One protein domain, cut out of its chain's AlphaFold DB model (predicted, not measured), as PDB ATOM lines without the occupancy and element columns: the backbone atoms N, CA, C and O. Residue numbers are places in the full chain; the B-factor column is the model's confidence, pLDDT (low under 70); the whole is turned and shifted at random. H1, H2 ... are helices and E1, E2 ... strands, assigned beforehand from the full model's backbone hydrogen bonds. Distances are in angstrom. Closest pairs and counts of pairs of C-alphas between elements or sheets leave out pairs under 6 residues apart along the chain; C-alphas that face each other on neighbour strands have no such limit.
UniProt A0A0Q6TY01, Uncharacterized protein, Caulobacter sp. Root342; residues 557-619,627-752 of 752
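What this domain is: This is residues 557 to 619 and 627 to 752 of the 752 residues of an uncharacterized protein of Caulobacter sp. Root342 (UniProt A0A0Q6TY01). With little regular structure, the chain winds in stacked turns between two twisted six-stranded sheets that form a sandwich, H1 and H2 packing on one. One sheet, parallel, runs E1 E3 E5 E7 E12 E11; the other, mixed, runs E2 E4 E6 E10 E9 E8. The printed part, 189 residues, under half in named elements, is mostly strand: E1 to E7, H1, H2, E8 to E12. It is compact, radius of gyration of the C-alphas 15.3 A, spanning 42 by 38 by 28 A.

How they stand to each other: E8, residues 697 to 702, E9, 705 to 710, and E10, 728 to 733, form a meander, successive strands antiparallel; N 707 and O 700, 2.8 A, and N 708 and O 730, 2.9 A, are within hydrogen-bond range. H2, residues 681 to 689, every O i to N i+4 pair within range, touches H1, residues 672 to 675; their closest C-alphas, Ala 684 and Ala 675, are 4.4 A apart.

Where its parts are: E1, residues 558 to 564, runs 17.3 A from C-alpha 558 at (-41.294, 18.948, -26.901); E12, residues 749 to 751, ends at C-alpha 751 at (-41.333, -3.127, -30.896).

The domain as a whole: Residues 620 to 626 are not printed; C-alphas 619 and 627 are 13.5 A apart. The link E9 to E10 is long. 37 printed residues have pLDDT under 70, among them residues 718 to 725.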
ATOM      1  N   ASP A 557     -40.788  21.058 -22.593       90.25
ATOM      2  CA  ASP A 557     -41.120  19.738 -23.157       90.25
ATOM      3  C   ASP A 557     -41.565  19.833 -24.628       90.25
ATOM      4  O   ASP A 557     -42.450  20.619 -24.991       90.25
ATOM      5  N   LEU A 558     -41.013  18.963 -25.470       95.25
ATOM      6  CA  LEU A 558     -41.294  18.948 -26.901       95.25
ATOM      7  C   LEU A 558     -42.018  17.673 -27.334       95.25
ATOM      8  O   LEU A 558     -41.733  16.576 -26.870       95.25
ATOM      9  N   THR A 559     -42.930  17.797 -28.291       95.81
ATOM     10  CA  THR A 559     -43.492  16.683 -29.063       95.81
ATOM     11  C   THR A 559     -43.331  17.016 -30.540       95.81
ATOM     12  O   THR A 559     -44.169  17.680 -31.151       95.81
ATOM     13  N   LEU A 560     -42.198  16.611 -31.108       93.88
ATOM     14  CA  LEU A 560     -41.809  16.946 -32.470       93.88
ATOM     15  C   LEU A 560     -41.954  15.759 -33.409       93.88
ATOM     16  O   LEU A 560     -41.638  14.623 -33.059       93.88
ATOM     17  N   THR A 561     -42.316  16.048 -34.652       89.75
ATOM     18  CA  THR A 561     -42.094  15.134 -35.773       89.75
ATOM     19  C   THR A 561     -41.052  15.741 -36.706       89.75
ATOM     20  O   THR A 561     -41.202  16.889 -37.112       89.75
ATOM     21  N   TYR A 562     -40.010  14.994 -37.065       88.12
ATOM     22  CA  TYR A 562     -38.939  15.440 -37.957       88.12
ATOM     23  C   TYR A 562     -38.730  14.456 -39.109       88.12
ATOM     24  O   TYR A 562     -38.759  13.236 -38.932       88.12
ATOM     25  N   GLU A 563     -38.487  14.989 -40.300       79.12
ATOM     26  CA  GLU A 563     -38.131  14.201 -41.475       79.12
ATOM     27  C   GLU A 563     -36.612  14.254 -41.684       79.12
ATOM     28  O   GLU A 563     -36.056  15.283 -42.056       79.12
ATOM     29  N   ALA A 564     -35.929  13.133 -41.461       78.88
ATOM     30  CA  ALA A 564     -34.501  13.001 -41.702       78.88
ATOM     31  C   ALA A 564     -34.253  12.467 -43.116       78.88
ATOM     32  O   ALA A 564     -34.363  11.267 -43.374       78.88
ATOM     33  N   MET A 565     -33.914  13.354 -44.052       71.62
ATOM     34  CA  MET A 565     -33.645  12.961 -45.440       71.62
ATOM     35  C   MET A 565     -32.195  12.515 -45.653       71.62
ATOM     36  O   MET A 565     -31.270  13.070 -45.063       71.62
ATOM     37  N   THR A 566     -31.959  11.582 -46.581       68.00
ATOM     38  CA  THR A 566     -30.601  11.344 -47.091       68.00
ATOM     39  C   THR A 566     -30.154  12.553 -47.911       68.00
ATOM     40  O   THR A 566     -30.778  12.928 -48.903       68.00
ATOM     41  N   SER A 567     -29.089  13.224 -47.473       70.81
ATOM     42  CA  SER A 567     -28.681  14.503 -48.055       70.81
ATOM     43  C   SER A 567     -27.161  14.672 -48.031       70.81
ATOM     44  O   SER A 567     -26.473  14.053 -47.223       70.81
ATOM     45  N   ALA A 568     -26.627  15.525 -48.911       70.62
ATOM     46  CA  ALA A 568     -25.214  15.922 -48.884       70.62
ATOM     47  C   ALA A 568     -24.881  16.865 -47.708       70.62
ATOM     48  O   ALA A 568     -23.712  17.099 -47.410       70.62
ATOM     49  N   LEU A 569     -25.902  17.426 -47.056       77.19
ATOM     50  CA  LEU A 569     -25.786  18.284 -45.885       77.19
ATOM     51  C   LEU A 569     -26.046  17.480 -44.614       77.19
ATOM     52  O   LEU A 569     -26.982  16.676 -44.545       77.19
ATOM     53  N   ALA A 570     -25.207  17.702 -43.606       84.62
ATOM     54  CA  ALA A 570     -25.409  17.098 -42.300       84.62
ATOM     55  C   ALA A 570     -26.695  17.644 -41.675       84.62
ATOM     56  O   ALA A 570     -26.974  18.839 -41.781       84.62
ATOM     57  N   GLN A 571     -27.444  16.767 -41.014       87.69
ATOM     58  CA  GLN A 571     -28.629  17.139 -40.254       87.69
ATOM     59  C   GLN A 571     -28.364  16.962 -38.765       87.69
ATOM     60  O   GLN A 571     -27.699  16.016 -38.338       87.69
ATOM     61  N   THR A 572     -28.831  17.900 -37.959       92.75
ATOM     62  CA  THR A 572     -28.685  17.875 -36.510       92.75
ATOM     63  C   THR A 572     -29.966  18.356 -35.857       92.75
ATOM     64  O   THR A 572     -30.470  19.419 -36.200       92.75
ATOM     65  N   VAL A 573     -30.458  17.582 -34.896       95.69
ATOM     66  CA  VAL A 573     -31.531  17.970 -33.981       95.69
ATOM     67  C   VAL A 573     -30.983  17.843 -32.566       95.69
ATOM     68  O   VAL A 573     -30.456  16.790 -32.210       95.69
ATOM     69  N   ARG A 574     -31.054  18.907 -31.769       96.50
ATOM     70  CA  ARG A 574     -30.679  18.896 -30.349       96.50
ATOM     71  C   ARG A 574     -31.909  19.179 -29.508       96.50
ATOM     72  O   ARG A 574     -32.539  20.210 -29.721       96.50
ATOM     73  N   LEU A 575     -32.236  18.289 -28.585       93.56
ATOM     74  CA  LEU A 575     -33.304  18.473 -27.610       93.56
ATOM     75  C   LEU A 575     -32.703  18.969 -26.290       93.56
ATOM     76  O   LEU A 575     -31.541  18.686 -25.987       93.56
ATOM     77  N   GLY A 576     -33.467  19.780 -25.562       87.62
ATOM     78  CA  GLY A 576     -33.117  20.234 -24.219       87.62
ATOM     79  C   GLY A 576     -33.461  19.201 -23.157       87.62
ATOM     80  O   GLY A 576     -33.954  18.115 -23.459       87.62
ATOM     81  N   ASP A 577     -33.207  19.563 -21.904       86.56
ATOM     82  CA  ASP A 577     -33.601  18.736 -20.770       86.56
ATOM     83  C   ASP A 577     -35.137  18.705 -20.636       86.56
ATOM     84  O   ASP A 577     -35.786  19.733 -20.824       86.56
ATOM     85  N   GLY A 578     -35.739  17.565 -20.281       88.06
ATOM     86  CA  GLY A 578     -37.192  17.478 -20.074       88.06
ATOM     87  C   GLY A 578     -37.814  16.126 -20.402       88.06
ATOM     88  O   GLY A 578     -37.182  15.081 -20.268       88.06
ATOM     89  N   THR A 579     -39.098  16.139 -20.771       92.38
ATOM     90  CA  THR A 579     -39.801  14.960 -21.301       92.38
ATOM     91  C   THR A 579     -40.102  15.169 -22.779       92.38
ATOM     92  O   THR A 579     -41.174  15.671 -23.127       92.38
ATOM     93  N   ASN A 580     -39.163  14.816 -23.661       95.50
ATOM     94  CA  ASN A 580     -39.325  15.058 -25.092       95.50
ATOM     95  C   ASN A 580     -39.820  13.821 -25.842       95.50
ATOM     96  O   ASN A 580     -39.469  12.682 -25.545       95.50
ATOM     97  N   GLN A 581     -40.604  14.050 -26.887       96.06
ATOM     98  CA  GLN A 581     -41.008  13.040 -27.852       96.06
ATOM     99  C   GLN A 581     -40.576  13.490 -29.240       96.06
ATOM    100  O   GLN A 581     -40.978  14.552 -29.709       96.06
ATOM    101  N   LEU A 582     -39.774  12.675 -29.911       94.94
ATOM    102  CA  LEU A 582     -39.302  12.921 -31.260       94.94
ATOM    103  C   LEU A 582     -39.710  11.761 -32.166       94.94
ATOM    104  O   LEU A 582     -39.130  10.681 -32.128       94.94
ATOM    105  N   SER A 583     -40.688  12.000 -33.028       91.25
ATOM    106  CA  SER A 583     -41.046  11.078 -34.103       91.25
ATOM    107  C   SER A 583     -40.185  11.357 -35.331       91.25
ATOM    108  O   SER A 583     -40.233  12.456 -35.878       91.25
ATOM    109  N   VAL A 584     -39.401  10.381 -35.786       86.69
ATOM    110  CA  VAL A 584     -38.464  10.546 -36.904       86.69
ATOM    111  C   VAL A 584     -38.841   9.640 -38.063       86.69
ATOM    112  O   VAL A 584     -38.928   8.419 -37.914       86.69
ATOM    113  N   PHE A 585     -39.003  10.239 -39.239       79.81
ATOM    114  CA  PHE A 585     -38.980   9.501 -40.495       79.81
ATOM    115  C   PHE A 585     -37.549   9.482 -41.040       79.81
ATOM    116  O   PHE A 585     -36.972  10.538 -41.289       79.81
ATOM    117  N   PHE A 586     -36.977   8.299 -41.244       74.69
ATOM    118  CA  PHE A 586     -35.649   8.135 -41.836       74.69
ATOM    119  C   PHE A 586     -35.804   7.826 -43.328       74.69
ATOM    120  O   PHE A 586     -36.102   6.695 -43.705       74.69
ATOM    121  N   GLY A 587     -35.651   8.842 -44.178       63.97
ATOM    122  CA  GLY A 587     -35.910   8.724 -45.611       63.97
ATOM    123  C   GLY A 587     -34.940   7.823 -46.371       63.97
ATOM    124  O   GLY A 587     -33.798   7.615 -45.962       63.97
ATOM    125  N   GLY A 588     -35.409   7.310 -47.513       57.31
ATOM    126  CA  GLY A 588     -34.629   6.467 -48.419       57.31
ATOM    127  C   GLY A 588     -33.559   7.232 -49.207       57.31
ATOM    128  O   GLY A 588     -33.616   8.456 -49.355       57.31
ATOM    129  N   ALA A 589     -32.570   6.507 -49.730       48.84
ATOM    130  CA  ALA A 589     -31.482   7.056 -50.542       48.84
ATOM    131  C   ALA A 589     -31.991   7.636 -51.877       48.84
ATOM    132  O   ALA A 589     -32.460   6.895 -52.739       48.84
ATOM    133  N   LEU A 590     -31.862   8.953 -52.082       51.44
ATOM    134  CA  LEU A 590     -32.361   9.603 -53.303       51.44
ATOM    135  C   LEU A 590     -31.504   9.345 -54.552       51.44
ATOM    136  O   LEU A 590     -32.028   9.459 -55.655       51.44
ATOM    137  N   THR A 591     -30.229   8.949 -54.433       54.47
ATOM    138  CA  THR A 591     -29.445   8.457 -55.586       54.47
ATOM    139  C   THR A 591     -28.277   7.547 -55.162       54.47
ATOM    140  O   THR A 591     -27.648   7.807 -54.137       54.47
ATOM    141  N   PRO A 592     -27.884   6.545 -55.978       54.56
ATOM    142  CA  PRO A 592     -26.730   5.671 -55.714       54.56
ATOM    143  C   PRO A 592     -25.360   6.370 -55.652       54.56
ATOM    144  O   PRO A 592     -24.373   5.717 -55.321       54.56
ATOM    145  N   ASN A 593     -25.272   7.662 -55.998       59.81
ATOM    146  CA  ASN A 593     -24.015   8.397 -56.207       59.81
ATOM    147  C   ASN A 593     -23.725   9.473 -55.148       59.81
ATOM    148  O   ASN A 593     -22.701  10.145 -55.248       59.81
ATOM    149  N   LEU A 594     -24.601   9.662 -54.159       63.69
ATOM    150  CA  LEU A 594     -24.351  10.578 -53.044       63.69
ATOM    151  C   LEU A 594     -23.707   9.814 -51.884       63.69
ATOM    152  O   LEU A 594     -24.144   8.713 -51.558       63.69
ATOM    153  N   ASP A 595     -22.679  10.399 -51.271       66.69
ATOM    154  CA  ASP A 595     -22.183   9.972 -49.961       66.69
ATOM    155  C   ASP A 595     -22.983  10.762 -48.913       66.69
ATOM    156  O   ASP A 595     -22.786  11.978 -48.799       66.69
ATOM    157  N   PRO A 596     -23.953  10.141 -48.216       70.12
ATOM    158  CA  PRO A 596     -24.854  10.887 -47.356       70.12
ATOM    159  C   PRO A 596     -24.097  11.425 -46.143       70.12
ATOM    160  O   PRO A 596     -23.292  10.730 -45.514       70.12
ATOM    161  N   ALA A 597     -24.353  12.690 -45.826       76.88
ATOM    162  CA  ALA A 597     -23.821  13.327 -44.638       76.88
ATOM    163  C   ALA A 597     -24.520  12.799 -43.376       76.88
ATOM    164  O   ALA A 597     -25.619  12.247 -43.425       76.88
ATOM    165  N   ALA A 598     -23.864  12.970 -42.229       82.25
ATOM    166  CA  ALA A 598     -24.355  12.442 -40.964       82.25
ATOM    167  C   ALA A 598     -25.665  13.113 -40.521       82.25
ATOM    168  O   ALA A 598     -25.793  14.339 -40.573       82.25
ATOM    169  N   VAL A 599     -26.588  12.299 -40.009       88.19
ATOM    170  CA  VAL A 599     -27.794  12.733 -39.297       88.19
ATOM    171  C   VAL A 599     -27.583  12.455 -37.812       88.19
ATOM    172  O   VAL A 599     -27.245  11.329 -37.447       88.19
ATOM    173  N   ARG A 600     -27.747  13.468 -36.960       93.50
ATOM    174  CA  ARG A 600     -27.505  13.351 -35.515       93.50
ATOM    175  C   ARG A 600     -28.659  13.903 -34.696       93.50
ATOM    176  O   ARG A 600     -29.086  15.034 -34.917       93.50
ATOM    177  N   PHE A 601     -29.082  13.134 -33.708       96.06
ATOM    178  CA  PHE A 601     -30.064  13.509 -32.702       96.06
ATOM    179  C   PHE A 601     -29.357  13.542 -31.354       96.06
ATOM    180  O   PHE A 601     -28.794  12.534 -30.936       96.06
ATOM    181  N   TYR A 602     -29.337  14.697 -30.704       97.19
ATOM    182  CA  TYR A 602     -28.780  14.865 -29.368       97.19
ATOM    183  C   TYR A 602     -29.934  14.960 -28.380       97.19
ATOM    184  O   TYR A 602     -30.796  15.826 -28.534       97.19
ATOM    185  N   LEU A 603     -29.933  14.058 -27.409       96.69
ATOM    186  CA  LEU A 603     -30.891  13.984 -26.317       96.69
ATOM    187  C   LEU A 603     -30.347  14.740 -25.101       96.69
ATOM    188  O   LEU A 603     -29.127  14.769 -24.881       96.69
ATOM    189  N   GLY A 604     -31.248  15.397 -24.375       90.19
ATOM    190  CA  GLY A 604     -30.931  16.140 -23.159       90.19
ATOM    191  C   GLY A 604     -30.909  15.221 -21.940       90.19
ATOM    192  O   GLY A 604     -30.882  13.998 -22.052       90.19
ATOM    193  N   ALA A 605     -30.894  15.796 -20.742       84.06
ATOM    194  CA  ALA A 605     -31.225  15.046 -19.537       84.06
ATOM    195  C   ALA A 605     -32.748  14.963 -19.356       84.06
ATOM    196  O   ALA A 605     -33.464  15.927 -19.599       84.06
ATOM    197  N   GLY A 606     -33.252  13.851 -18.832       90.38
ATOM    198  CA  GLY A 606     -34.692  13.645 -18.664       90.38
ATOM    199  C   GLY A 606     -35.157  12.440 -19.464       90.38
ATOM    200  O   GLY A 606     -34.326  11.616 -19.815       90.38
ATOM    201  N   ALA A 607     -36.468  12.299 -19.651       93.06
ATOM    202  CA  ALA A 607     -37.068  11.129 -20.284       93.06
ATOM    203  C   ALA A 607     -37.421  11.429 -21.741       93.06
ATOM    204  O   ALA A 607     -38.462  12.027 -22.021       93.06
ATOM    205  N   ASP A 608     -36.576  10.981 -22.663       96.19
ATOM    206  CA  ASP A 608     -36.762  11.204 -24.089       96.19
ATOM    207  C   ASP A 608     -37.309   9.956 -24.790       96.19
ATOM    208  O   ASP A 608     -36.859   8.830 -24.587       96.19
ATOM    209  N   THR A 609     -38.293  10.142 -25.666       96.00
ATOM    210  CA  THR A 609     -38.826   9.083 -26.529       96.00
ATOM    211  C   THR A 609     -38.520   9.398 -27.983       96.00
ATOM    212  O   THR A 609     -39.017  10.382 -28.525       96.00
ATOM    213  N   VAL A 610     -37.752   8.537 -28.647       94.88
ATOM    214  CA  VAL A 610     -37.525   8.603 -30.093       94.88
ATOM    215  C   VAL A 610     -38.357   7.525 -30.774       94.88
ATOM    216  O   VAL A 610     -38.107   6.336 -30.602       94.88
ATOM    217  N   SER A 611     -39.335   7.927 -31.578       91.50
ATOM    218  CA  SER A 611     -40.213   7.015 -32.312       91.50
ATOM    219  C   SER A 611     -39.816   6.975 -33.779       91.50
ATOM    220  O   SER A 611     -39.958   7.966 -34.494       91.50
ATOM    221  N   ALA A 612     -39.345   5.830 -34.263       85.56
ATOM    222  CA  ALA A 612     -39.112   5.636 -35.686       85.56
ATOM    223  C   ALA A 612     -40.459   5.371 -36.380       85.56
ATOM    224  O   ALA A 612     -41.143   4.388 -36.089       85.56
ATOM    225  N   ILE A 613     -40.856   6.260 -37.292       76.00
ATOM    226  CA  ILE A 613     -42.147   6.183 -37.989       76.00
ATOM    227  C   ILE A 613     -41.968   5.727 -39.438       76.00
ATOM    228  O   ILE A 613     -41.025   6.120 -40.122       76.00
ATOM    229  N   GLY A 614     -42.886   4.884 -39.918       61.75
ATOM    230  CA  GLY A 614     -42.814   4.303 -41.263       61.75
ATOM    231  C   GLY A 614     -43.464   5.123 -42.373       61.75
ATOM    232  O   GLY A 614     -43.126   4.966 -43.542       61.75
ATOM    233  N   THR A 615     -44.390   6.014 -42.046       61.91
ATOM    234  CA  THR A 615     -45.048   6.849 -43.053       61.91
ATOM    235  C   THR A 615     -44.337   8.184 -43.185       61.91
ATOM    236  O   THR A 615     -44.209   8.904 -42.193       61.91
ATOM    237  N   MET A 616     -43.940   8.532 -44.414       58.41
ATOM    238  CA  MET A 616     -43.511   9.892 -44.742       58.41
ATOM    239  C   MET A 616     -44.567  10.896 -44.288       58.41
ATOM    240  O   MET A 616     -45.753  10.761 -44.607       58.41
ATOM    241  N   ILE A 617     -44.109  11.939 -43.607       56.41
ATOM    242  CA  ILE A 617     -44.830  13.205 -43.555       56.41
ATOM    243  C   ILE A 617     -44.850  13.716 -45.000       56.41
ATOM    244  O   ILE A 617     -43.812  13.690 -45.657       56.41
ATOM    245  N   GLN A 618     -45.998  14.132 -45.539       52.38
ATOM    246  CA  GLN A 618     -46.029  14.749 -46.869       52.38
ATOM    247  C   GLN A 618     -45.276  16.091 -46.825       52.38
ATOM    248  O   GLN A 618     -45.835  17.156 -46.587       52.38
ATOM    249  N   GLY A 619     -43.963  16.041 -47.034       47.72
ATOM    250  CA  GLY A 619     -43.139  17.224 -47.171       47.72
ATOM    251  C   GLY A 619     -43.471  17.982 -48.467       47.72
ATOM    252  O   GLY A 619     -43.877  17.377 -49.463       47.72
ATOM    253  N   SER A 627     -45.140   5.429 -49.943       46.47
ATOM    254  CA  SER A 627     -44.644   4.053 -49.954       46.47
ATOM    255  C   SER A 627     -44.611   3.489 -48.533       46.47
ATOM    256  O   SER A 627     -44.605   4.238 -47.558       46.47
ATOM    257  N   ALA A 628     -44.635   2.161 -48.446       49.66
ATOM    258  CA  ALA A 628     -44.722   1.393 -47.212       49.66
ATOM    259  C   ALA A 628     -43.654   1.765 -46.167       49.66
ATOM    260  O   ALA A 628     -42.544   2.178 -46.506       49.66
ATOM    261  N   ALA A 629     -44.026   1.558 -44.903       53.12
ATOM    262  CA  ALA A 629     -43.192   1.675 -43.717       53.12
ATOM    263  C   ALA A 629     -41.872   0.905 -43.863       53.12
ATOM    264  O   ALA A 629     -41.846  -0.306 -43.679       53.12
ATOM    265  N   SER A 630     -40.783   1.598 -44.205       60.56
ATOM    266  CA  SER A 630     -39.447   1.001 -44.271       60.56
ATOM    267  C   SER A 630     -38.384   1.985 -43.780       60.56
ATOM    268  O   SER A 630     -38.349   3.148 -44.178       60.56
ATOM    269  N   LEU A 631     -37.510   1.502 -42.896       73.44
ATOM    270  CA  LEU A 631     -36.218   2.115 -42.594       73.44
ATOM    271  C   LEU A 631     -35.260   1.700 -43.716       73.44
ATOM    272  O   LEU A 631     -34.632   0.656 -43.615       73.44
ATOM    273  N   ALA A 632     -35.171   2.481 -44.792       73.38
ATOM    274  CA  ALA A 632     -34.352   2.156 -45.970       73.38
ATOM    275  C   ALA A 632     -33.122   3.077 -46.081       73.38
ATOM    276  O   ALA A 632     -32.895   3.726 -47.107       73.38
ATOM    277  N   ASN A 633     -32.358   3.194 -44.992       75.94
ATOM    278  CA  ASN A 633     -31.253   4.151 -44.858       75.94
ATOM    279  C   ASN A 633     -29.848   3.511 -44.911       75.94
ATOM    280  O   ASN A 633     -28.857   4.239 -44.849       75.94
ATOM    281  N   LEU A 634     -29.733   2.180 -45.029       78.19
ATOM    282  CA  LEU A 634     -28.446   1.482 -45.080       78.19
ATOM    283  C   LEU A 634     -27.927   1.330 -46.520       78.19
ATOM    284  O   LEU A 634     -28.615   0.816 -47.400       78.19
ATOM    285  N   TYR A 635     -26.661   1.696 -46.750       71.88
ATOM    286  CA  TYR A 635     -26.003   1.549 -48.053       71.88
ATOM    287  C   TYR A 635     -24.568   1.003 -47.902       71.88
ATOM    288  O   TYR A 635     -23.768   1.551 -47.147       71.88
ATOM    289  N   ILE A 636     -24.221  -0.081 -48.616       69.88
ATOM    290  CA  ILE A 636     -22.883  -0.714 -48.594       69.88
ATOM    291  C   ILE A 636     -22.224  -0.702 -49.986       69.88
ATOM    292  O   ILE A 636     -22.394  -1.614 -50.784       69.88
ATOM    293  N   ARG A 637     -21.384   0.282 -50.304       70.50
ATOM    294  CA  ARG A 637     -20.640   0.291 -51.581       70.50
ATOM    295  C   ARG A 637     -19.291  -0.408 -51.398       70.50
ATOM    296  O   ARG A 637     -18.538  -0.058 -50.497       70.50
ATOM    297  N   ASN A 638     -18.952  -1.364 -52.267       71.81
ATOM    298  CA  ASN A 638     -17.654  -2.063 -52.254       71.81
ATOM    299  C   ASN A 638     -17.289  -2.670 -50.877       71.81
ATOM    300  O   ASN A 638     -16.190  -2.445 -50.374       71.81
ATOM    301  N   ASN A 639     -18.219  -3.399 -50.247       67.69
ATOM    302  CA  ASN A 639     -18.064  -3.965 -48.894       67.69
ATOM    303  C   ASN A 639     -17.734  -2.929 -47.804       67.69
ATOM    304  O   ASN A 639     -17.131  -3.268 -46.790       67.69
ATOM    305  N   THR A 640     -18.119  -1.670 -48.002       67.12
ATOM    306  CA  THR A 640     -17.958  -0.602 -47.014       67.12
ATOM    307  C   THR A 640     -19.294   0.107 -46.842       67.12
ATOM    308  O   THR A 640     -19.926   0.482 -47.828       67.12
ATOM    309  N   THR A 641     -19.744   0.295 -45.605       65.44
ATOM    310  CA  THR A 641     -20.896   1.164 -45.315       65.44
ATOM    311  C   THR A 641     -20.598   2.584 -45.797       65.44
ATOM    312  O   THR A 641     -19.580   3.164 -45.418       65.44
ATOM    313  N   VAL A 642     -21.458   3.134 -46.649       61.50
ATOM    314  CA  VAL A 642     -21.305   4.472 -47.227       61.50
ATOM    315  C   VAL A 642     -22.277   5.418 -46.542       61.50
ATOM    316  O   VAL A 642     -23.489   5.223 -46.599       61.50
ATOM    317  N   GLY A 643     -21.713   6.444 -45.905       63.50
ATOM    318  CA  GLY A 643     -22.421   7.266 -44.930       63.50
ATOM    319  C   GLY A 643     -22.562   6.553 -43.584       63.50
ATOM    320  O   GLY A 643     -22.687   5.330 -43.511       63.50
ATOM    321  N   GLY A 644     -22.476   7.314 -42.494       73.06
ATOM    322  CA  GLY A 644     -22.770   6.782 -41.163       73.06
ATOM    323  C   GLY A 644     -24.281   6.598 -40.979       73.06
ATOM    324  O   GLY A 644     -25.041   7.386 -41.549       73.06
ATOM    325  N   PRO A 645     -24.735   5.604 -40.190       83.56
ATOM    326  CA  PRO A 645     -26.141   5.527 -39.804       83.56
ATOM    327  C   PRO A 645     -26.542   6.785 -39.017       83.56
ATOM    328  O   PRO A 645     -25.674   7.417 -38.405       83.56
ATOM    329  N   PRO A 646     -27.836   7.143 -38.980       87.75
ATOM    330  CA  PRO A 646     -28.330   8.139 -38.049       87.75
ATOM    331  C   PRO A 646     -27.906   7.808 -36.619       87.75
ATOM    332  O   PRO A 646     -28.038   6.666 -36.164       87.75
ATOM    333  N   GLU A 647     -27.375   8.815 -35.935       93.44
ATOM    334  CA  GLU A 647     -26.837   8.688 -34.585       93.44
ATOM    335  C   GLU A 647     -27.805   9.317 -33.584       93.44
ATOM    336  O   GLU A 647     -28.159  10.486 -33.724       93.44
ATOM    337  N   ILE A 648     -28.191   8.563 -32.557       96.31
ATOM    338  CA  ILE A 648     -28.856   9.081 -31.360       96.31
ATOM    339  C   ILE A 648     -27.801   9.139 -30.255       96.31
ATOM    340  O   ILE A 648     -27.189   8.130 -29.900       96.31
ATOM    341  N   ILE A 649     -27.547  10.342 -29.758       97.62
ATOM    342  CA  ILE A 649     -26.462  10.687 -28.841       97.62
ATOM    343  C   ILE A 649     -27.088  11.171 -27.536       97.62
ATOM    344  O   ILE A 649     -28.013  11.973 -27.570       97.62
ATOM    345  N   GLY A 650     -26.560  10.717 -26.399       96.56
ATOM    346  CA  GLY A 650     -27.074  11.089 -25.075       96.56
ATOM    347  C   GLY A 650     -28.098  10.114 -24.491       96.56
ATOM    348  O   GLY A 650     -28.496  10.315 -23.355       96.56
ATOM    349  N   PHE A 651     -28.448   9.041 -25.213       97.69
ATOM    350  CA  PHE A 651     -29.432   8.043 -24.783       97.69
ATOM    351  C   PHE A 651     -29.085   7.413 -23.422       97.69
ATOM    352  O   PHE A 651     -28.041   6.769 -23.260       97.69
ATOM    353  N   GLN A 652     -29.985   7.554 -22.455       96.12
ATOM    354  CA  GLN A 652     -29.856   7.098 -21.081       96.12
ATOM    355  C   GLN A 652     -30.664   5.823 -20.848       96.12
ATOM    356  O   GLN A 652     -31.891   5.797 -20.888       96.12
ATOM    357  N   LYS A 653     -29.954   4.741 -20.527       95.19
ATOM    358  CA  LYS A 653     -30.572   3.460 -20.179       95.19
ATOM    359  C   LYS A 653     -31.523   3.597 -18.980       95.19
ATOM    360  O   LYS A 653     -31.126   4.077 -17.919       95.19
ATOM    361  N   GLY A 654     -32.724   3.050 -19.122       93.31
ATOM    362  CA  GLY A 654     -33.790   3.007 -18.125       93.31
ATOM    363  C   GLY A 654     -34.571   4.312 -17.996       93.31
ATOM    364  O   GLY A 654     -35.391   4.417 -17.085       93.31
ATOM    365  N   VAL A 655     -34.285   5.289 -18.856       94.12
ATOM    366  CA  VAL A 655     -34.882   6.627 -18.833       94.12
ATOM    367  C   VAL A 655     -35.409   6.986 -20.222       94.12
ATOM    368  O   VAL A 655     -36.572   7.363 -20.341       94.12
ATOM    369  N   ASP A 656     -34.582   6.803 -21.251       96.25
ATOM    370  CA  ASP A 656     -34.951   7.065 -22.639       96.25
ATOM    371  C   ASP A 656     -35.511   5.821 -23.325       96.25
ATOM    372  O   ASP A 656     -35.170   4.679 -22.999       96.25
ATOM    373  N   HIS A 657     -36.344   6.060 -24.334       95.56
ATOM    374  CA  HIS A 657     -37.059   5.029 -25.070       95.56
ATOM    375  C   HIS A 657     -36.863   5.193 -26.580       95.56
ATOM    376  O   HIS A 657     -37.073   6.268 -27.141       95.56
ATOM    377  N   LEU A 658     -36.513   4.107 -27.269       94.50
ATOM    378  CA  LEU A 658     -36.566   4.005 -28.727       94.50
ATOM    379  C   LEU A 658     -37.762   3.134 -29.122       94.50
ATOM    380  O   LEU A 658     -37.801   1.953 -28.788       94.50
ATOM    381  N   VAL A 659     -38.717   3.685 -29.866       91.75
ATOM    382  CA  VAL A 659     -39.950   2.991 -30.264       91.75
ATOM    383  C   VAL A 659     -39.917   2.650 -31.752       91.75
ATOM    384  O   VAL A 659     -39.758   3.531 -32.598       91.75
ATOM    385  N   LEU A 660     -40.077   1.364 -32.076       87.50
ATOM    386  CA  LEU A 660     -40.023   0.813 -33.439       87.50
ATOM    387  C   LEU A 660     -41.353   0.186 -33.887       87.50
ATOM    388  O   LEU A 660     -41.405  -0.420 -34.958       87.50
ATOM    389  N   ASP A 661     -42.414   0.308 -33.088       78.25
ATOM    390  CA  ASP A 661     -43.698  -0.390 -33.255       78.25
ATOM    391  C   ASP A 661     -44.323  -0.212 -34.650       78.25
ATOM    392  O   ASP A 661     -44.969  -1.114 -35.175       78.25
ATOM    393  N   ALA A 662     -44.101   0.937 -35.293       71.31
ATOM    394  CA  ALA A 662     -44.614   1.217 -36.636       71.31
ATOM    395  C   ALA A 662     -43.844   0.502 -37.769       71.31
ATOM    396  O   ALA A 662     -44.266   0.561 -38.925       71.31
ATOM    397  N   LEU A 663     -42.699  -0.113 -37.464       72.12
ATOM    398  CA  LEU A 663     -41.725  -0.621 -38.435       72.12
ATOM    399  C   LEU A 663     -41.409  -2.104 -38.234       72.12
ATOM    400  O   LEU A 663     -41.202  -2.826 -39.205       72.12
ATOM    401  N   THR A 664     -41.347  -2.562 -36.983       73.38
ATOM    402  CA  THR A 664     -40.833  -3.889 -36.629       73.38
ATOM    403  C   THR A 664     -41.836  -4.661 -35.784       73.38
ATOM    404  O   THR A 664     -42.253  -4.184 -34.735       73.38
ATOM    405  N   HIS A 665     -42.143  -5.890 -36.209       78.00
ATOM    406  CA  HIS A 665     -43.087  -6.794 -35.531       78.00
ATOM    407  C   HIS A 665     -42.394  -8.006 -34.871       78.00
ATOM    408  O   HIS A 665     -43.048  -8.908 -34.352       78.00
ATOM    409  N   ALA A 666     -41.062  -8.099 -34.978       85.56
ATOM    410  CA  ALA A 666     -40.263  -9.154 -34.358       85.56
ATOM    411  C   ALA A 666     -38.775  -8.780 -34.262       85.56
ATOM    412  O   ALA A 666     -38.215  -8.170 -35.177       85.56
ATOM    413  N   ILE A 667     -38.121  -9.238 -33.189       89.69
ATOM    414  CA  ILE A 667     -36.672  -9.141 -32.978       89.69
ATOM    415  C   ILE A 667     -36.030 -10.527 -33.049       89.69
ATOM    416  O   ILE A 667     -36.463 -11.470 -32.387       89.69
ATOM    417  N   THR A 668     -34.946 -10.636 -33.813       91.38
ATOM    418  CA  THR A 668     -34.087 -11.818 -33.832       91.38
ATOM    419  C   THR A 668     -33.194 -11.816 -32.591       91.38
ATOM    420  O   THR A 668     -32.336 -10.951 -32.416       91.38
ATOM    421  N   ALA A 669     -33.389 -12.797 -31.711       88.12
ATOM    422  CA  ALA A 669     -32.605 -12.939 -30.488       88.12
ATOM    423  C   ALA A 669     -31.209 -13.544 -30.738       88.12
ATOM    424  O   ALA A 669     -30.974 -14.237 -31.725       88.12
ATOM    425  N   ASN A 670     -30.295 -13.347 -29.779       88.88
ATOM    426  CA  ASN A 670     -28.957 -13.963 -29.731       88.88
ATOM    427  C   ASN A 670     -28.024 -13.631 -30.909       88.88
ATOM    428  O   ASN A 670     -27.076 -14.366 -31.172       88.88
ATOM    429  N   VAL A 671     -28.255 -12.510 -31.595       93.31
ATOM    430  CA  VAL A 671     -27.439 -12.082 -32.743       93.31
ATOM    431  C   VAL A 671     -26.076 -11.492 -32.360       93.31
ATOM    432  O   VAL A 671     -25.186 -11.421 -33.205       93.31
ATOM    433  N   GLN A 672     -25.885 -11.099 -31.093       96.12
ATOM    434  CA  GLN A 672     -24.642 -10.486 -30.602       96.12
ATOM    435  C   GLN A 672     -23.401 -11.341 -30.896       96.12
ATOM    436  O   GLN A 672     -22.370 -10.813 -31.304       96.12
ATOM    437  N   THR A 673     -23.518 -12.666 -30.777       95.81
ATOM    438  CA  THR A 673     -22.410 -13.609 -31.000       95.81
ATOM    439  C   THR A 673     -21.824 -13.529 -32.411       95.81
ATOM    440  O   THR A 673     -20.666 -13.886 -32.617       95.81
ATOM    441  N   TYR A 674     -22.597 -13.044 -33.389       95.81
ATOM    442  CA  TYR A 674     -22.142 -12.856 -34.766       95.81
ATOM    443  C   TYR A 674     -21.411 -11.526 -34.979       95.81
ATOM    444  O   TYR A 674     -20.596 -11.429 -35.900       95.81
ATOM    445  N   ALA A 675     -21.675 -10.521 -34.141       95.00
ATOM    446  CA  ALA A 675     -20.992  -9.227 -34.160       95.00
ATOM    447  C   ALA A 675     -19.674  -9.242 -33.361       95.00
ATOM    448  O   ALA A 675     -18.763  -8.462 -33.653       95.00
ATOM    449  N   ASP A 676     -19.554 -10.135 -32.379       94.50
ATOM    450  CA  ASP A 676     -18.387 -10.225 -31.503       94.50
ATOM    451  C   ASP A 676     -17.088 -10.512 -32.279       94.50
ATOM    452  O   ASP A 676     -17.014 -11.371 -33.161       94.50
ATOM    453  N   GLY A 677     -16.026  -9.773 -31.944       92.50
ATOM    454  CA  GLY A 677     -14.691  -9.954 -32.526       92.50
ATOM    455  C   GLY A 677     -14.535  -9.486 -33.979       92.50
ATOM    456  O   GLY A 677     -13.485  -9.717 -34.581       92.50
ATOM    457  N   LYS A 678     -15.545  -8.829 -34.562       95.19
ATOM    458  CA  LYS A 678     -15.481  -8.292 -35.928       95.19
ATOM    459  C   LYS A 678     -14.651  -7.011 -35.981       95.19
ATOM    460  O   LYS A 678     -14.839  -6.103 -35.172       95.19
ATOM    461  N   ALA A 679     -13.746  -6.939 -36.958       92.38
ATOM    462  CA  ALA A 679     -12.784  -5.845 -37.101       92.38
ATOM    463  C   ALA A 679     -13.417  -4.532 -37.592       92.38
ATOM    464  O   ALA A 679     -12.868  -3.460 -37.345       92.38
ATOM    465  N   SER A 680     -14.561  -4.607 -38.275       91.44
ATOM    466  CA  SER A 680     -15.292  -3.451 -38.791       91.44
ATOM    467  C   SER A 680     -16.794  -3.571 -38.527       91.44
ATOM    468  O   SER A 680     -17.327  -4.679 -38.405       91.44
ATOM    469  N   LEU A 681     -17.490  -2.428 -38.496       90.06
ATOM    470  CA  LEU A 681     -18.953  -2.388 -38.432       90.06
ATOM    471  C   LEU A 681     -19.579  -3.114 -39.628       90.06
ATOM    472  O   LEU A 681     -20.569  -3.817 -39.467       90.06
ATOM    473  N   THR A 682     -18.992  -2.979 -40.820       88.25
ATOM    474  CA  THR A 682     -19.494  -3.652 -42.023       88.25
ATOM    475  C   THR A 682     -19.432  -5.175 -41.885       88.25
ATOM    476  O   THR A 682     -20.414  -5.848 -42.190       88.25
ATOM    477  N   ASP A 683     -18.341  -5.727 -41.343       90.25
ATOM    478  CA  ASP A 683     -18.223  -7.172 -41.102       90.25
ATOM    479  C   ASP A 683     -19.208  -7.668 -40.035       90.25
ATOM    480  O   ASP A 683     -19.759  -8.764 -40.162       90.25
ATOM    481  N   ALA A 684     -19.433  -6.872 -38.984       92.62
ATOM    482  CA  ALA A 684     -20.440  -7.163 -37.967       92.62
ATOM    483  C   ALA A 684     -21.846  -7.185 -38.566       92.62
ATOM    484  O   ALA A 684     -22.589  -8.141 -38.360       92.62
ATOM    485  N   LEU A 685     -22.181  -6.182 -39.374       90.56
ATOM    486  CA  LEU A 685     -23.488  -6.041 -40.001       90.56
ATOM    487  C   LEU A 685     -23.776  -7.157 -41.011       90.56
ATOM    488  O   LEU A 685     -24.863  -7.731 -41.004       90.56
ATOM    489  N   ILE A 686     -22.795  -7.527 -41.839       88.38
ATOM    490  CA  ILE A 686     -22.914  -8.664 -42.766       88.38
ATOM    491  C   ILE A 686     -23.124  -9.972 -41.990       88.38
ATOM    492  O   ILE A 686     -23.962 -10.788 -42.367       88.38
ATOM    493  N   ALA A 687     -22.399 -10.179 -40.886       91.94
ATOM    494  CA  ALA A 687     -22.541 -11.387 -40.078       91.94
ATOM    495  C   ALA A 687     -23.896 -11.460 -39.350       91.94
ATOM    496  O   ALA A 687     -24.507 -12.528 -39.313       91.94
ATOM    497  N   VAL A 688     -24.374 -10.340 -38.799       93.31
ATOM    498  CA  VAL A 688     -25.681 -10.247 -38.132       93.31
ATOM    499  C   VAL A 688     -26.817 -10.429 -39.139       93.31
ATOM    500  O   VAL A 688     -27.657 -11.298 -38.934       93.31
ATOM    501  N   SER A 689     -26.815  -9.687 -40.251       89.69
ATOM    502  CA  SER A 689     -27.883  -9.731 -41.270       89.69
ATOM    503  C   SER A 689     -28.088 -11.109 -41.906       89.69
ATOM    504  O   SER A 689     -29.194 -11.442 -42.317       89.69
ATOM    505  N   ALA A 690     -27.057 -11.958 -41.950       89.81
ATOM    506  CA  ALA A 690     -27.195 -13.342 -42.410       89.81
ATOM    507  C   ALA A 690     -28.094 -14.212 -41.503       89.81
ATOM    508  O   ALA A 690     -28.515 -15.293 -41.913       89.81
ATOM    509  N   HIS A 691     -28.373 -13.755 -40.280       91.94
ATOM    510  CA  HIS A 691     -29.144 -14.476 -39.265       91.94
ATOM    511  C   HIS A 691     -30.462 -13.788 -38.908       91.94
ATOM    512  O   HIS A 691     -31.203 -14.306 -38.076       91.94
ATOM    513  N   VAL A 692     -30.753 -12.641 -39.520       89.69
ATOM    514  CA  VAL A 692     -31.980 -11.881 -39.299       89.69
ATOM    515  C   VAL A 692     -32.977 -12.249 -40.395       89.69
ATOM    516  O   VAL A 692     -32.636 -12.376 -41.572       89.69
ATOM    517  N   ALA A 693     -34.214 -12.531 -39.995       86.44
ATOM    518  CA  ALA A 693     -35.259 -12.902 -40.937       86.44
ATOM    519  C   ALA A 693     -35.812 -11.661 -41.655       86.44
ATOM    520  O   ALA A 693     -35.765 -10.544 -41.144       86.44
ATOM    521  N   VAL A 694     -36.389 -11.879 -42.834       81.88
ATOM    522  CA  VAL A 694     -37.132 -10.861 -43.591       81.88
ATOM    523  C   VAL A 694     -38.215 -10.223 -42.707       81.88
ATOM    524  O   VAL A 694     -38.906 -10.944 -41.985       81.88
ATOM    525  N   ASN A 695     -38.385  -8.901 -42.787       77.88
ATOM    526  CA  ASN A 695     -39.315  -8.090 -41.992       77.88
ATOM    527  C   ASN A 695     -39.109  -8.184 -40.466       77.88
ATOM    528  O   ASN A 695     -40.065  -8.062 -39.696       77.88
ATOM    529  N   THR A 696     -37.878  -8.432 -40.010       86.81
ATOM    530  CA  THR A 696     -37.528  -8.453 -38.579       86.81
ATOM    531  C   THR A 696     -36.372  -7.507 -38.292       86.81
ATOM    532  O   THR A 696     -35.694  -7.047 -39.209       86.81
ATOM    533  N   ALA A 697     -36.131  -7.206 -37.020       90.25
ATOM    534  CA  ALA A 697     -34.969  -6.427 -36.622       90.25
ATOM    535  C   ALA A 697     -34.024  -7.212 -35.710       90.25
ATOM    536  O   ALA A 697     -34.336  -8.290 -35.202       90.25
ATOM    537  N   ALA A 698     -32.840  -6.658 -35.510       93.50
ATOM    538  CA  ALA A 698     -31.810  -7.149 -34.618       93.50
ATOM    539  C   ALA A 698     -31.228  -5.987 -33.824       93.50
ATOM    540  O   ALA A 698     -31.003  -4.904 -34.361       93.50
ATOM    541  N   VAL A 699     -30.923  -6.254 -32.558       95.38
ATOM    542  CA  VAL A 699     -30.182  -5.335 -31.696       95.38
ATOM    543  C   VAL A 699     -28.857  -5.991 -31.340       95.38
ATOM    544  O   VAL A 699     -28.829  -7.120 -30.847       95.38
ATOM    545  N   PHE A 700     -27.755  -5.302 -31.612       96.69
ATOM    546  CA  PHE A 700     -26.409  -5.771 -31.290       96.69
ATOM    547  C   PHE A 700     -25.511  -4.600 -30.899       96.69
ATOM    548  O   PHE A 700     -25.825  -3.441 -31.147       96.69
ATOM    549  N   THR A 701     -24.378  -4.900 -30.285       96.88
ATOM    550  CA  THR A 701     -23.382  -3.919 -29.866       96.88
ATOM    551  C   THR A 701     -22.091  -4.119 -30.637       96.88
ATOM    552  O   THR A 701     -21.681  -5.250 -30.916       96.88
ATOM    553  N   TRP A 702     -21.443  -3.013 -30.983       96.12
ATOM    554  CA  TRP A 702     -20.123  -3.021 -31.598       96.12
ATOM    555  C   TRP A 702     -19.369  -1.757 -31.185       96.12
ATOM    556  O   TRP A 702     -19.900  -0.654 -31.263       96.12
ATOM    557  N   ASN A 703     -18.130  -1.923 -30.717       94.94
ATOM    558  CA  ASN A 703     -17.252  -0.824 -30.305       94.94
ATOM    559  C   ASN A 703     -17.854   0.148 -29.257       94.94
ATOM    560  O   ASN A 703     -17.583   1.344 -29.289       94.94
ATOM    561  N   GLY A 704     -18.662  -0.364 -28.322       94.88
ATOM    562  CA  GLY A 704     -19.261   0.432 -27.238       94.88
ATOM    563  C   GLY A 704     -20.564   1.157 -27.597       94.88
ATOM    564  O   GLY A 704     -21.146   1.792 -26.722       94.88
ATOM    565  N   ASP A 705     -21.042   1.020 -28.834       97.31
ATOM    566  CA  ASP A 705     -22.331   1.540 -29.294       97.31
ATOM    567  C   ASP A 705     -23.357   0.402 -29.445       97.31
ATOM    568  O   ASP A 705     -22.981  -0.751 -29.695       97.31
ATOM    569  N   THR A 706     -24.649   0.729 -29.356       97.75
ATOM    570  CA  THR A 706     -25.751  -0.187 -29.702       97.75
ATOM    571  C   THR A 706     -26.281   0.139 -31.095       97.75
ATOM    572  O   THR A 706     -26.480   1.299 -31.441       97.75
ATOM    573  N   TYR A 707     -26.536  -0.887 -31.895       95.31
ATOM    574  CA  TYR A 707     -27.066  -0.791 -33.247       95.31
ATOM    575  C   TYR A 707     -28.407  -1.507 -33.331       95.31
ATOM    576  O   TYR A 707     -28.547  -2.637 -32.859       95.31
ATOM    577  N   VAL A 708     -29.369  -0.854 -33.977       93.69
ATOM    578  CA  VAL A 708     -30.657  -1.436 -34.351       93.69
ATOM    579  C   VAL A 708     -30.661  -1.603 -35.861       93.69
ATOM    580  O   VAL A 708     -30.644  -0.617 -36.596       93.69
ATOM    581  N   TYR A 709     -30.642  -2.850 -36.315       91.50
ATOM    582  CA  TYR A 709     -30.689  -3.217 -37.724       91.50
ATOM    583  C   TYR A 709     -32.081  -3.727 -38.073       91.50
ATOM    584  O   TYR A 709     -32.558  -4.652 -37.421       91.50
ATOM    585  N   THR A 710     -32.716  -3.164 -39.095       87.19
ATOM    586  CA  THR A 710     -34.015  -3.626 -39.595       87.19
ATOM    587  C   THR A 710     -33.851  -4.242 -40.972       87.19
ATOM    588  O   THR A 710     -33.305  -3.609 -41.877       87.19
ATOM    589  N   GLN A 711     -34.341  -5.463 -41.133       84.69
ATOM    590  CA  GLN A 711     -34.307  -6.199 -42.384       84.69
ATOM    591  C   GLN A 711     -35.653  -6.069 -43.086       84.69
ATOM    592  O   GLN A 711     -36.676  -6.463 -42.529       84.69
ATOM    593  N   ASP A 712     -35.644  -5.532 -44.303       74.19
ATOM    594  CA  ASP A 712     -36.860  -5.317 -45.092       74.19
ATOM    595  C   ASP A 712     -37.258  -6.615 -45.820       74.19
ATOM    596  O   ASP A 712     -37.781  -7.539 -45.200       74.19
ATOM    597  N   ALA A 713     -36.949  -6.755 -47.116       69.31
ATOM    598  CA  ALA A 713     -37.565  -7.780 -47.965       69.31
ATOM    599  C   ALA A 713     -36.674  -8.984 -48.347       69.31
ATOM    600  O   ALA A 713     -37.160  -9.945 -48.947       69.31
ATOM    601  N   THR A 714     -35.365  -8.970 -48.076       70.44
ATOM    602  CA  THR A 714     -34.433 -10.034 -48.513       70.44
ATOM    603  C   THR A 714     -33.408 -10.322 -47.426       70.44
ATOM    604  O   THR A 714     -32.923  -9.378 -46.821       70.44
ATOM    605  N   VAL A 715     -33.099 -11.603 -47.181       69.94
ATOM    606  CA  VAL A 715     -32.095 -12.047 -46.190       69.94
ATOM    607  C   VAL A 715     -30.682 -11.628 -46.613       69.94
ATOM    608  O   VAL A 715     -30.333 -11.736 -47.790       69.94
ATOM    609  N   GLY A 716     -29.853 -11.231 -45.643       70.25
ATOM    610  CA  GLY A 716     -28.567 -10.569 -45.879       70.25
ATOM    611  C   GLY A 716     -28.730  -9.091 -46.243       70.25
ATOM    612  O   GLY A 716     -29.842  -8.627 -46.463       70.25
ATOM    613  N   VAL A 717     -27.628  -8.335 -46.288       70.38
ATOM    614  CA  VAL A 717     -27.722  -6.888 -46.524       70.38
ATOM    615  C   VAL A 717     -28.326  -6.588 -47.898       70.38
ATOM    616  O   VAL A 717     -27.695  -6.846 -48.926       70.38
ATOM    617  N   ASN A 718     -29.525  -6.009 -47.910       69.31
ATOM    618  CA  ASN A 718     -30.201  -5.578 -49.122       69.31
ATOM    619  C   ASN A 718     -30.025  -4.073 -49.339       69.31
ATOM    620  O   ASN A 718     -30.541  -3.239 -48.595       69.31
ATOM    621  N   MET A 719     -29.321  -3.739 -50.415       63.53
ATOM    622  CA  MET A 719     -29.213  -2.380 -50.922       63.53
ATOM    623  C   MET A 719     -30.295  -2.207 -51.978       63.53
ATOM    624  O   MET A 719     -30.118  -2.664 -53.108       63.53
ATOM    625  N   GLY A 720     -31.425  -1.604 -51.617       55.72
ATOM    626  CA  GLY A 720     -32.530  -1.432 -52.554       55.72
ATOM    627  C   GLY A 720     -32.078  -0.864 -53.899       55.72
ATOM    628  O   GLY A 720     -31.296   0.084 -53.971       55.72
ATOM    629  N   ALA A 721     -32.583  -1.448 -54.986       49.53
ATOM    630  CA  ALA A 721     -32.376  -0.930 -56.339       49.53
ATOM    631  C   ALA A 721     -33.262   0.300 -56.636       49.53
ATOM    632  O   ALA A 721     -33.079   0.951 -57.666       49.53
ATOM    633  N   SER A 722     -34.217   0.622 -55.753       52.25
ATOM    634  CA  SER A 722     -35.121   1.770 -55.860       52.25
ATOM    635  C   SER A 722     -35.223   2.550 -54.551       52.25
ATOM    636  O   SER A 722     -35.058   1.989 -53.467       52.25
ATOM    637  N   VAL A 723     -35.584   3.832 -54.670       50.28
ATOM    638  CA  VAL A 723     -36.061   4.662 -53.556       50.28
ATOM    639  C   VAL A 723     -37.129   3.877 -52.774       50.28
ATOM    640  O   VAL A 723     -38.062   3.350 -53.379       50.28
ATOM    641  N   ASN A 724     -36.971   3.758 -51.454       53.38
ATOM    642  CA  ASN A 724     -37.930   3.136 -50.519       53.38
ATOM    643  C   ASN A 724     -37.968   1.595 -50.480       53.38
ATOM    644  O   ASN A 724     -39.006   1.016 -50.172       53.38
ATOM    645  N   THR A 725     -36.856   0.929 -50.793       58.19
ATOM    646  CA  THR A 725     -36.671  -0.506 -50.505       58.19
ATOM    647  C   THR A 725     -35.295  -0.706 -49.884       58.19
ATOM    648  O   THR A 725     -34.356  -0.013 -50.277       58.19
ATOM    649  N   GLY A 726     -35.155  -1.634 -48.941       71.56
ATOM    650  CA  GLY A 726     -33.853  -1.985 -48.372       71.56
ATOM    651  C   GLY A 726     -33.775  -1.867 -46.859       71.56
ATOM    652  O   GLY A 726     -34.722  -1.466 -46.190       71.56
ATOM    653  N   ASP A 727     -32.622  -2.269 -46.341       80.38
ATOM    654  CA  ASP A 727     -32.414  -2.410 -44.907       80.38
ATOM    655  C   ASP A 727     -32.163  -1.074 -44.198       80.38
ATOM    656  O   ASP A 727     -31.794  -0.057 -44.800       80.38
ATOM    657  N   GLY A 728     -32.304  -1.120 -42.876       83.44
ATOM    658  CA  GLY A 728     -32.166   0.027 -41.998       83.44
ATOM    659  C   GLY A 728     -31.131  -0.178 -40.912       83.44
ATOM    660  O   GLY A 728     -30.927  -1.290 -40.425       83.44
ATOM    661  N   LEU A 729     -30.481   0.908 -40.512       88.06
ATOM    662  CA  LEU A 729     -29.542   0.926 -39.400       88.06
ATOM    663  C   LEU A 729     -29.692   2.221 -38.598       88.06
ATOM    664  O   LEU A 729     -29.647   3.315 -39.160       88.06
ATOM    665  N   ILE A 730     -29.827   2.091 -37.281       91.50
ATOM    666  CA  ILE A 730     -29.787   3.191 -36.309       91.50
ATOM    667  C   ILE A 730     -28.661   2.901 -35.320       91.50
ATOM    668  O   ILE A 730     -28.481   1.754 -34.903       91.50
ATOM    669  N   LYS A 731     -27.911   3.933 -34.935       94.00
ATOM    670  CA  LYS A 731     -26.840   3.842 -33.939       94.00
ATOM    671  C   LYS A 731     -27.206   4.638 -32.687       94.00
ATOM    672  O   LYS A 731     -27.440   5.839 -32.768       94.00
ATOM    673  N   LEU A 732     -27.184   3.978 -31.535       97.38
ATOM    674  CA  LEU A 732     -27.263   4.586 -30.208       97.38
ATOM    675  C   LEU A 732     -25.840   4.705 -29.652       97.38
ATOM    676  O   LEU A 732     -25.175   3.698 -29.386       97.38
ATOM    677  N   VAL A 733     -25.352   5.937 -29.538       97.31
ATOM    678  CA  VAL A 733     -23.938   6.224 -29.273       97.31
ATOM    679  C   VAL A 733     -23.610   6.059 -27.791       97.31
ATOM    680  O   VAL A 733     -24.246   6.671 -26.938       97.31
ATOM    681  N   GLY A 734     -22.573   5.277 -27.490       97.19
ATOM    682  CA  GLY A 734     -21.992   5.149 -26.152       97.19
ATOM    683  C   GLY A 734     -22.847   4.401 -25.126       97.19
ATOM    684  O   GLY A 734     -22.538   4.454 -23.936       97.19
ATOM    685  N   VAL A 735     -23.905   3.707 -25.556       96.88
ATOM    686  CA  VAL A 735     -24.806   2.955 -24.674       96.88
ATOM    687  C   VAL A 735     -24.841   1.478 -25.063       96.88
ATOM    688  O   VAL A 735     -24.848   1.132 -26.243       96.88
ATOM    689  N   THR A 736     -24.855   0.588 -24.068       96.12
ATOM    690  CA  THR A 736     -24.917  -0.873 -24.247       96.12
ATOM    691  C   THR A 736     -25.812  -1.526 -23.194       96.12
ATOM    692  O   THR A 736     -26.169  -0.915 -22.185       96.12
ATOM    693  N   GLY A 737     -26.177  -2.793 -23.416       94.44
ATOM    694  CA  GLY A 737     -26.961  -3.577 -22.458       94.44
ATOM    695  C   GLY A 737     -28.402  -3.087 -22.301       94.44
ATOM    696  O   GLY A 737     -28.951  -3.190 -21.203       94.44
ATOM    697  N   LEU A 738     -28.971  -2.526 -23.366       95.75
ATOM    698  CA  LEU A 738     -30.357  -2.079 -23.428       95.75
ATOM    699  C   LEU A 738     -31.320  -3.269 -23.404       95.75
ATOM    700  O   LEU A 738     -31.048  -4.334 -23.961       95.75
ATOM    701  N   THR A 739     -32.442  -3.080 -22.730       94.88
ATOM    702  CA  THR A 739     -33.547  -4.029 -22.668       94.88
ATOM    703  C   THR A 739     -34.462  -3.836 -23.874       94.88
ATOM    704  O   THR A 739     -34.738  -2.712 -24.285       94.88
ATOM    705  N   VAL A 740     -34.919  -4.944 -24.459       93.62
ATOM    706  CA  VAL A 740     -35.740  -4.950 -25.676       93.62
ATOM    707  C   VAL A 740     -37.001  -5.758 -25.399       93.62
ATOM    708  O   VAL A 740     -36.900  -6.872 -24.877       93.62
ATOM    709  N   GLY A 741     -38.173  -5.231 -25.742       90.56
ATOM    710  CA  GLY A 741     -39.434  -5.928 -25.499       90.56
ATOM    711  C   GLY A 741     -40.637  -5.275 -26.165       90.56
ATOM    712  O   GLY A 741     -40.509  -4.263 -26.847       90.56
ATOM    713  N   THR A 742     -41.808  -5.882 -25.978       86.62
ATOM    714  CA  THR A 742     -43.070  -5.417 -26.570       86.62
ATOM    715  C   THR A 742     -43.961  -4.700 -25.557       86.62
ATOM    716  O   THR A 742     -43.943  -4.990 -24.354       86.62
ATOM    717  N   GLY A 743     -44.792  -3.783 -26.059       71.81
ATOM    718  CA  GLY A 743     -45.823  -3.084 -25.287       71.81
ATOM    719  C   GLY A 743     -45.291  -2.071 -24.263       71.81
ATOM    720  O   GLY A 743     -44.144  -1.636 -24.314       71.81
ATOM    721  N   ALA A 744     -46.148  -1.703 -23.301       64.81
ATOM    722  CA  ALA A 744     -45.885  -0.682 -22.276       64.81
ATOM    723  C   ALA A 744     -44.989  -1.160 -21.108       64.81
ATOM    724  O   ALA A 744     -45.098  -0.655 -19.992       64.81
ATOM    725  N   GLY A 745     -44.160  -2.189 -21.321       71.06
ATOM    726  CA  GLY A 745     -43.169  -2.610 -20.327       71.06
ATOM    727  C   GLY A 745     -42.038  -1.586 -20.186       71.06
ATOM    728  O   GLY A 745     -41.826  -0.775 -21.081       71.06
ATOM    729  N   ASN A 746     -41.281  -1.644 -19.085       82.06
ATOM    730  CA  ASN A 746     -40.096  -0.799 -18.876       82.06
ATOM    731  C   ASN A 746     -38.910  -1.324 -19.707       82.06
ATOM    732  O   ASN A 746     -37.977  -1.910 -19.155       82.06
ATOM    733  N   TYR A 747     -38.997  -1.186 -21.029       93.62
ATOM    734  CA  TYR A 747     -37.930  -1.516 -21.973       93.62
ATOM    735  C   TYR A 747     -37.262  -0.239 -22.483       93.62
ATOM    736  O   TYR A 747     -37.887   0.810 -22.515       93.62
ATOM    737  N   ASP A 748     -36.000  -0.332 -22.890       95.50
ATOM    738  CA  ASP A 748     -35.288   0.781 -23.531       95.50
ATOM    739  C   ASP A 748     -35.626   0.858 -25.031       95.50
ATOM    740  O   ASP A 748     -35.679   1.932 -25.625       95.50
ATOM    741  N   ILE A 749     -35.842  -0.302 -25.663       94.56
ATOM    742  CA  ILE A 749     -36.212  -0.430 -27.075       94.56
ATOM    743  C   ILE A 749     -37.531  -1.201 -27.178       94.56
ATOM    744  O   ILE A 749     -37.622  -2.354 -26.743       94.56
ATOM    745  N   HIS A 750     -38.528  -0.578 -27.798       92.31
ATOM    746  CA  HIS A 750     -39.873  -1.117 -27.984       92.31
ATOM    747  C   HIS A 750     -40.107  -1.550 -29.432       92.31
ATOM    748  O   HIS A 750     -39.636  -0.896 -30.367       92.31
ATOM    749  N   TYR A 751     -40.832  -2.654 -29.605       88.56
ATOM    750  CA  TYR A 751     -41.333  -3.127 -30.896       88.56
ATOM    751  C   TYR A 751     -42.743  -3.733 -30.753       88.56
ATOM    752  O   TYR A 751     -43.178  -4.041 -29.635       88.56
ATOM    753  N   ALA A 752     -43.442  -3.906 -31.883       81.06
ATOM    754  CA  ALA A 752     -44.831  -4.376 -31.933       81.06
ATOM    755  C   ALA A 752     -44.985  -5.886 -31.702       81.06
ATOM    756  O   ALA A 752     -44.149  -6.662 -32.227       81.06
TER     757      ALA A 752